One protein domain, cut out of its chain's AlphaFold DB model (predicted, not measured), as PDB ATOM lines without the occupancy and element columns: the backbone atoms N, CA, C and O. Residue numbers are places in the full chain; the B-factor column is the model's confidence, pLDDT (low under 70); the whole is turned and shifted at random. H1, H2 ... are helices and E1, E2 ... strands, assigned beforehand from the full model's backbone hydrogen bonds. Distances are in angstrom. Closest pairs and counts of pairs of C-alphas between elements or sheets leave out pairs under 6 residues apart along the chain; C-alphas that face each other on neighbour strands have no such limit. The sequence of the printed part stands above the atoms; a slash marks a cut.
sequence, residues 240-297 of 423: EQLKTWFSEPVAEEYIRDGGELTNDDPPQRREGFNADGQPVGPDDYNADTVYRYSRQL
ATOM      1  N   GLU A 240      -4.214  29.785 103.411       95.44
ATOM      2  CA  GLU A 240      -4.290  28.593 102.550       95.44
ATOM      3  C   GLU A 240      -2.985  27.782 102.548       95.44
ATOM      4  O   GLU A 240      -2.994  26.551 102.462       95.44
ATOM      5  N   GLN A 241      -1.846  28.460 102.699       92.50
ATOM      6  CA  GLN A 241      -0.547  27.804 102.791       92.50
ATOM      7  C   GLN A 241      -0.371  27.127 104.154       92.50
ATOM      8  O   GLN A 241       0.091  25.987 104.208       92.50
ATOM      9  N   LEU A 242      -0.828  27.762 105.239       92.50
ATOM     10  CA  LEU A 242      -0.837  27.152 106.574       92.50
ATOM     11  C   LEU A 242      -1.684  25.876 106.617       92.50
ATOM     12  O   LEU A 242      -1.237  24.873 107.168       92.50
ATOM     13  N   LYS A 243      -2.853  25.866 105.967       93.50
ATOM     14  CA  LYS A 243      -3.694  24.661 105.822       93.50
ATOM     15  C   LYS A 243      -3.050  23.555 104.982       93.50
ATOM     16  O   LYS A 243      -3.450  22.401 105.083       93.50
ATOM     17  N   THR A 244      -2.074  23.896 104.140       91.31
ATOM     18  CA  THR A 244      -1.301  22.906 103.375       91.31
ATOM     19  C   THR A 244      -0.189  22.289 104.224       91.31
ATOM     20  O   THR A 244       0.123  21.111 104.070       91.31
ATOM     21  N   TRP A 245       0.424  23.074 105.112       86.12
ATOM     22  CA  TRP A 245       1.530  22.623 105.964       86.12
ATOM     23  C   TRP A 245       1.072  21.909 107.234       86.12
ATOM     24  O   TRP A 245       1.750  20.998 107.705       86.12
ATOM     25  N   PHE A 246      -0.067  22.319 107.789       89.31
ATOM     26  CA  PHE A 246      -0.590  21.823 109.053       89.31
ATOM     27  C   PHE A 246      -1.955  21.167 108.873       89.31
ATOM     28  O   PHE A 246      -2.716  21.504 107.971       89.31
ATOM     29  N   SER A 247      -2.301  20.259 109.785       91.94
ATOM     30  CA  SER A 247      -3.679  19.779 109.909       91.94
ATOM     31  C   SER A 247      -4.630  20.943 110.193       91.94
ATOM     32  O   SER A 247      -4.256  21.859 110.927       91.94
ATOM     33  N   GLU A 248      -5.870  20.848 109.715       94.38
ATOM     34  CA  GLU A 248      -6.900  21.887 109.856       94.38
ATOM     35  C   GLU A 248      -7.018  22.475 111.278       94.38
ATOM     36  O   GLU A 248      -6.887  23.694 111.388       94.38
ATOM     37  N   PRO A 249      -7.088  21.686 112.376       94.19
ATOM     38  CA  PRO A 249      -7.202  22.260 113.721       94.19
ATOM     39  C   PRO A 249      -5.998  23.120 114.117       94.19
ATOM     40  O   PRO A 249      -6.137  24.132 114.789       94.19
ATOM     41  N   VAL A 250      -4.796  22.731 113.686       93.06
ATOM     42  CA  VAL A 250      -3.565  23.468 113.989       93.06
ATOM     43  C   VAL A 250      -3.468  24.723 113.128       93.06
ATOM     44  O   VAL A 250      -3.070  25.768 113.630       93.06
ATOM     45  N   ALA A 251      -3.842  24.642 111.850       94.69
ATOM     46  CA  ALA A 251      -3.860  25.804 110.966       94.69
ATOM     47  C   ALA A 251      -4.843  26.874 111.468       94.69
ATOM     48  O   ALA A 251      -4.501  28.055 111.484       94.69
ATOM     49  N   GLU A 252      -6.030  26.470 111.929       95.19
ATOM     50  CA  GLU A 252      -7.018  27.379 112.521       95.19
ATOM     51  C   GLU A 252      -6.480  28.110 113.752       95.19
ATOM     52  O   GLU A 252      -6.731  29.304 113.904       95.19
ATOM     53  N   GLU A 253      -5.695  27.437 114.598       94.81
ATOM     54  CA  GLU A 253      -5.065  28.082 115.750       94.81
ATOM     55  C   GLU A 253      -4.131  29.228 115.345       94.81
ATOM     56  O   GLU A 253      -4.140  30.257 116.011       94.81
ATOM     57  N   TYR A 254      -3.353  29.073 114.268       94.56
ATOM     58  CA  TYR A 254      -2.484  30.142 113.753       94.56
ATOM     59  C   TYR A 254      -3.277  31.267 113.088       94.56
ATOM     60  O   TYR A 254      -2.943  32.434 113.249       94.56
ATOM     61  N   ILE A 255      -4.333  30.930 112.343       95.38
ATOM     62  CA  ILE A 255      -5.155  31.920 111.630       95.38
ATOM     63  C   ILE A 255      -5.934  32.804 112.612       95.38
ATOM     64  O   ILE A 255      -6.157  33.981 112.337       95.38
ATOM     65  N   ARG A 256      -6.382  32.235 113.735       95.81
ATOM     66  CA  ARG A 256      -7.166  32.944 114.754       95.81
ATOM     67  C   ARG A 256      -6.316  33.726 115.753       95.81
ATOM     68  O   ARG A 256      -6.884  34.505 116.514       95.81
ATOM     69  N   ASP A 257      -5.007  33.502 115.787       95.88
ATOM     70  CA  ASP A 257      -4.098  34.127 116.749       95.88
ATOM     71  C   ASP A 257      -4.152  35.662 116.669       95.88
ATOM     72  O   ASP A 257      -4.100  36.250 115.589       95.88
ATOM     73  N   GLY A 258      -4.345  36.317 117.815       93.12
ATOM     74  CA  GLY A 258      -4.595  37.758 117.914       93.12
ATOM     75  C   GLY A 258      -6.001  38.219 117.491       93.12
ATOM     76  O   GLY A 258      -6.286  39.416 117.562       93.12
ATOM     77  N   GLY A 259      -6.880  37.306 117.065       94.75
ATOM     78  CA  GLY A 259      -8.255  37.582 116.644       94.75
ATOM     79  C   GLY A 259      -9.272  37.651 117.789       94.75
ATOM     80  O   GLY A 259      -8.931  37.593 118.971       94.75
ATOM     81  N   GLU A 260     -10.553  37.775 117.434       95.12
ATOM     82  CA  GLU A 260     -11.657  37.773 118.401       95.12
ATOM     83  C   GLU A 260     -11.860  36.383 119.028       95.12
ATOM     84  O   GLU A 260     -11.755  35.341 118.367       95.12
ATOM     85  N   LEU A 261     -12.181  36.372 120.323       95.50
ATOM     86  CA  LEU A 261     -12.560  35.156 121.038       95.50
ATOM     87  C   LEU A 261     -13.975  34.717 120.677       95.50
ATOM     88  O   LEU A 261     -14.885  35.529 120.519       95.50
ATOM     89  N   THR A 262     -14.175  33.407 120.648       95.19
ATOM     90  CA  THR A 262     -15.493  32.783 120.623       95.19
ATOM     91  C   THR A 262     -15.871  32.313 122.026       95.19
ATOM     92  O   THR A 262     -15.025  32.109 122.901       95.19
ATOM     93  N   ASN A 263     -17.170  32.120 122.263       92.75
ATOM     94  CA  ASN A 263     -17.665  31.632 123.555       92.75
ATOM     95  C   ASN A 263     -17.138  30.229 123.906       92.75
ATOM     96  O   ASN A 263     -17.069  29.890 125.087       92.75
ATOM     97  N   ASP A 264     -16.746  29.451 122.895       94.25
ATOM     98  CA  ASP A 264     -16.228  28.090 123.039       94.25
ATOM     99  C   ASP A 264     -14.721  28.049 123.347       94.25
ATOM    100  O   ASP A 264     -14.193  26.988 123.687       94.25
ATOM    101  N   ASP A 265     -14.009  29.181 123.258       93.69
ATOM    102  CA  ASP A 265     -12.572  29.198 123.514       93.69
ATOM    103  C   ASP A 265     -12.265  28.988 125.005       93.69
ATOM    104  O   ASP A 265     -12.825  29.681 125.874       93.69
ATOM    105  N   PRO A 266     -11.327  28.077 125.323       92.06
ATOM    106  CA  PRO A 266     -10.972  27.767 126.695       92.06
ATOM    107  C   PRO A 266     -10.295  28.975 127.369       92.06
ATOM    108  O   PRO A 266      -9.596  29.740 126.698       92.06
ATOM    109  N   PRO A 267     -10.448  29.155 128.695       90.12
ATOM    110  CA  PRO A 267      -9.893  30.305 129.414       90.12
ATOM    111  C   PRO A 267      -8.388  30.517 129.207       90.12
ATOM    112  O   PRO A 267      -7.933  31.651 129.187       90.12
ATOM    113  N   GLN A 268      -7.622  29.441 128.997       88.06
ATOM    114  CA  GLN A 268      -6.171  29.497 128.790       88.06
ATOM    115  C   GLN A 268      -5.761  30.140 127.456       88.06
ATOM    116  O   GLN A 268      -4.600  30.496 127.297       88.06
ATOM    117  N   ARG A 269      -6.688  30.274 126.497       93.12
ATOM    118  CA  ARG A 269      -6.454  30.924 125.194       93.12
ATOM    119  C   ARG A 269      -6.920  32.379 125.171       93.12
ATOM    120  O   ARG A 269      -7.012  32.975 124.103       93.12
ATOM    121  N   ARG A 270      -7.275  32.943 126.328       94.31
ATOM    122  CA  ARG A 270      -7.755  34.321 126.455       94.31
ATOM    123  C   ARG A 270      -6.625  35.181 126.981       94.31
ATOM    124  O   ARG A 270      -6.177  34.982 128.104       94.31
ATOM    125  N   GLU A 271      -6.202  36.148 126.184       94.75
ATOM    126  CA  GLU A 271      -5.220  37.139 126.608       94.75
ATOM    127  C   GLU A 271      -5.884  38.515 126.644       94.75
ATOM    128  O   GLU A 271      -6.550  38.924 125.690       94.75
ATOM    129  N   GLY A 272      -5.782  39.181 127.793       95.19
ATOM    130  CA  GLY A 272      -6.350  40.505 128.007       95.19
ATOM    131  C   GLY A 272      -5.386  41.584 127.535       95.19
ATOM    132  O   GLY A 272      -4.201  41.540 127.856       95.19
ATOM    133  N   PHE A 273      -5.905  42.569 126.812       95.94
ATOM    134  CA  PHE A 273      -5.169  43.752 126.385       95.94
ATOM    135  C   PHE A 273      -5.841  45.007 126.938       95.94
ATOM    136  O   PHE A 273      -7.070  45.096 126.986       95.94
ATOM    137  N   ASN A 274      -5.041  45.987 127.354       95.44
ATOM    138  CA  ASN A 274      -5.556  47.302 127.730       95.44
ATOM    139  C   ASN A 274      -5.942  48.133 126.488       95.44
ATOM    140  O   ASN A 274      -5.732  47.718 125.346       95.44
ATOM    141  N   ALA A 275      -6.489  49.333 126.710       94.00
ATOM    142  CA  ALA A 275      -6.887  50.251 125.637       94.00
ATOM    143  C   ALA A 275      -5.726  50.652 124.699       94.00
ATOM    144  O   ALA A 275      -5.962  50.952 123.530       94.00
ATOM    145  N   ASP A 276      -4.484  50.605 125.189       93.56
ATOM    146  CA  ASP A 276      -3.267  50.886 124.417       93.56
ATOM    147  C   ASP A 276      -2.748  49.654 123.645       93.56
ATOM    148  O   ASP A 276      -1.721  49.727 122.968       93.56
ATOM    149  N   GLY A 277      -3.441  48.513 123.735       91.38
ATOM    150  CA  GLY A 277      -3.067  47.266 123.068       91.38
ATOM    151  C   GLY A 277      -1.893  46.530 123.718       91.38
ATOM    152  O   GLY A 277      -1.289  45.674 123.075       91.38
ATOM    153  N   GLN A 278      -1.553  46.844 124.970       92.94
ATOM    154  CA  GLN A 278      -0.536  46.126 125.738       92.94
ATOM    155  C   GLN A 278      -1.166  44.961 126.512       92.94
ATOM    156  O   GLN A 278      -2.273  45.122 127.036       92.94
ATOM    157  N   PRO A 279      -0.482  43.804 126.611       91.81
ATOM    158  CA  PRO A 279      -0.985  42.669 127.373       91.81
ATOM    159  C   PRO A 279      -1.056  43.018 128.865       91.81
ATOM    160  O   PRO A 279      -0.117  43.588 129.426       91.81
ATOM    161  N   VAL A 280      -2.168  42.665 129.506       94.44
ATOM    162  CA  VAL A 280      -2.392  42.806 130.952       94.44
ATOM    163  C   VAL A 280      -2.490  41.431 131.607       94.44
ATOM    164  O   VAL A 280      -2.957  40.465 130.999       94.44
ATOM    165  N   GLY A 281      -2.003  41.318 132.844       89.81
ATOM    166  CA  GLY A 281      -2.068  40.072 133.604       89.81
ATOM    167  C   GLY A 281      -3.495  39.762 134.080       89.81
ATOM    168  O   GLY A 281      -4.303  40.682 134.187       89.81
ATOM    169  N   PRO A 282      -3.809  38.494 134.415       89.88
ATOM    170  CA  PRO A 282      -5.128  38.104 134.921       89.88
ATOM    171  C   PRO A 282      -5.620  38.887 136.139       89.88
ATOM    172  O   PRO A 282      -6.818  39.123 136.270       89.88
ATOM    173  N   ASP A 283      -4.696  39.323 136.995       91.25
ATOM    174  CA  ASP A 283      -5.001  40.098 138.200       91.25
ATOM    175  C   ASP A 283      -5.373  41.563 137.896       91.25
ATOM    176  O   ASP A 283      -5.995  42.229 138.721       91.25
ATOM    177  N   ASP A 284      -5.039  42.049 136.695       93.94
ATOM    178  CA  ASP A 284      -5.264  43.427 136.246       93.94
ATOM    179  C   ASP A 284      -6.450  43.546 135.270       93.94
ATOM    180  O   ASP A 284      -6.684  44.610 134.686       93.94
ATOM    181  N   TYR A 285      -7.212  42.465 135.069       94.12
ATOM    182  CA  TYR A 285      -8.389  42.479 134.203       94.12
ATOM    183  C   TYR A 285      -9.472  43.413 134.760       94.12
ATOM    184  O   TYR A 285      -9.922  43.295 135.899       94.12
ATOM    185  N   ASN A 286      -9.929  44.343 133.923       94.50
ATOM    186  CA  ASN A 286     -10.956  45.333 134.239       94.50
ATOM    187  C   ASN A 286     -12.043  45.379 133.148       94.50
ATOM    188  O   ASN A 286     -11.994  44.646 132.161       94.50
ATOM    189  N   ALA A 287     -13.050  46.240 133.324       93.81
ATOM    190  CA  ALA A 287     -14.162  46.359 132.377       93.81
ATOM    191  C   ALA A 287     -13.735  46.824 130.968       93.81
ATOM    192  O   ALA A 287     -14.436  46.530 130.004       93.81
ATOM    193  N   ASP A 288     -12.590  47.500 130.853       94.88
ATOM    194  CA  ASP A 288     -12.041  48.010 129.592       94.88
ATOM    195  C   ASP A 288     -11.057  47.022 128.935       94.88
ATOM    196  O   ASP A 288     -10.460  47.325 127.902       94.88
ATOM    197  N   THR A 289     -10.862  45.836 129.525       95.94
ATOM    198  CA  THR A 289      -9.953  44.814 128.997       95.94
ATOM    199  C   THR A 289     -10.544  44.180 127.742       95.94
ATOM    200  O   THR A 289     -11.608  43.560 127.775       95.94
ATOM    201  N   VAL A 290      -9.825  44.304 126.626       96.25
ATOM    202  CA  VAL A 290     -10.179  43.664 125.358       96.25
ATOM    203  C   VAL A 290      -9.498  42.310 125.304       96.25
ATOM    204  O   VAL A 290      -8.272  42.224 125.279       96.25
ATOM    205  N   TYR A 291     -10.285  41.244 125.267       96.12
ATOM    206  CA  TYR A 291      -9.744  39.896 125.176       96.12
ATOM    207  C   TYR A 291      -9.539  39.481 123.721       96.12
ATOM    208  O   TYR A 291     -10.426  39.663 122.885       96.12
ATOM    209  N   ARG A 292      -8.387  38.877 123.434       96.62
ATOM    210  CA  ARG A 292      -8.075  38.282 122.133       96.62
ATOM    211  C   ARG A 292      -7.743  36.810 122.290       96.62
ATOM    212  O   ARG A 292      -7.332  36.358 123.362       96.62
ATOM    213  N   TYR A 293      -7.957  36.071 121.210       96.31
ATOM    214  CA  TYR A 293      -7.546  34.684 121.123       96.31
ATOM    215  C   TYR A 293      -6.020  34.629 121.043       96.31
ATOM    216  O   TYR A 293      -5.424  35.233 120.155       96.31
ATOM    217  N   SER A 294      -5.406  33.915 121.976       94.75
ATOM    218  CA  SER A 294      -3.964  33.696 122.043       94.75
ATOM    219  C   SER A 294      -3.698  32.202 121.920       94.75
ATOM    220  O   SER A 294      -4.197  31.379 122.700       94.75
ATOM    221  N   ARG A 295      -2.969  31.823 120.874       94.19
ATOM    222  CA  ARG A 295      -2.600  30.435 120.621       94.19
ATOM    223  C   ARG A 295      -1.602  29.961 121.671       94.19
ATOM    224  O   ARG A 295      -0.647  30.645 122.013       94.19
ATOM    225  N   GLN A 296      -1.763  28.721 122.120       90.44
ATOM    226  CA  GLN A 296      -0.774  28.107 122.995       90.44
ATOM    227  C   GLN A 296       0.532  27.845 122.230       90.44
ATOM    228  O   GLN A 296       0.556  27.055 121.280       90.44
ATOM    229  N   LEU A 297       1.613  28.487 122.670       90.06
ATOM    230  CA  LEU A 297       2.960  28.224 122.172       90.06
ATOM    231  C   LEU A 297       3.409  26.815 122.570       90.06
ATOM    232  O   LEU A 297       3.185  26.369 123.699       90.06
TER     233      LEU A 297
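This is residues 240 to 297 of the 423 residues of an uncharacterized protein of Pirellulimonas nuda (UniProt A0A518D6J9). This elongated piece has little regular structure: two short helices, H1 and H2, make one end, and the antiparallel hairpin of E1 and E2 with its long loop makes the other. The printed part has 58 residues, 23 of them in named elements, in the order H1, H2, E1, E2; the class is mixed. It is loose, with a radius of gyration of the C-alphas of 13.0 A and spans of 39 by 22 by 18 A.

H1, residues 240 to 245, begins with C-alpha 240 at (-4.290, 28.593, 102.550). H2, residues 248 to 256, is 12.1 A long from first to last C-alpha. E1 is residues 270 to 273, 9.8 A; E2, residues 290 to 293, 10.3 A, ends with C-alpha 293 at (-7.546, 34.684, 121.123).

H1 and H2 touch, closest at the C-alphas of Lys 243 and Ala 251, 5.3 A, at a steep tilt of 49 degrees, opposite ways. Both helices have every O i to N i+4 pair within hydrogen-bond range. In the hairpin, N 273 and O 290 are within hydrogen-bond range at 2.8 A. H1 is apart from both strands.

The printed part has no cut. The links H2 to E1 and E1 to E2 are long. No printed residue is under 70 in pLDDT.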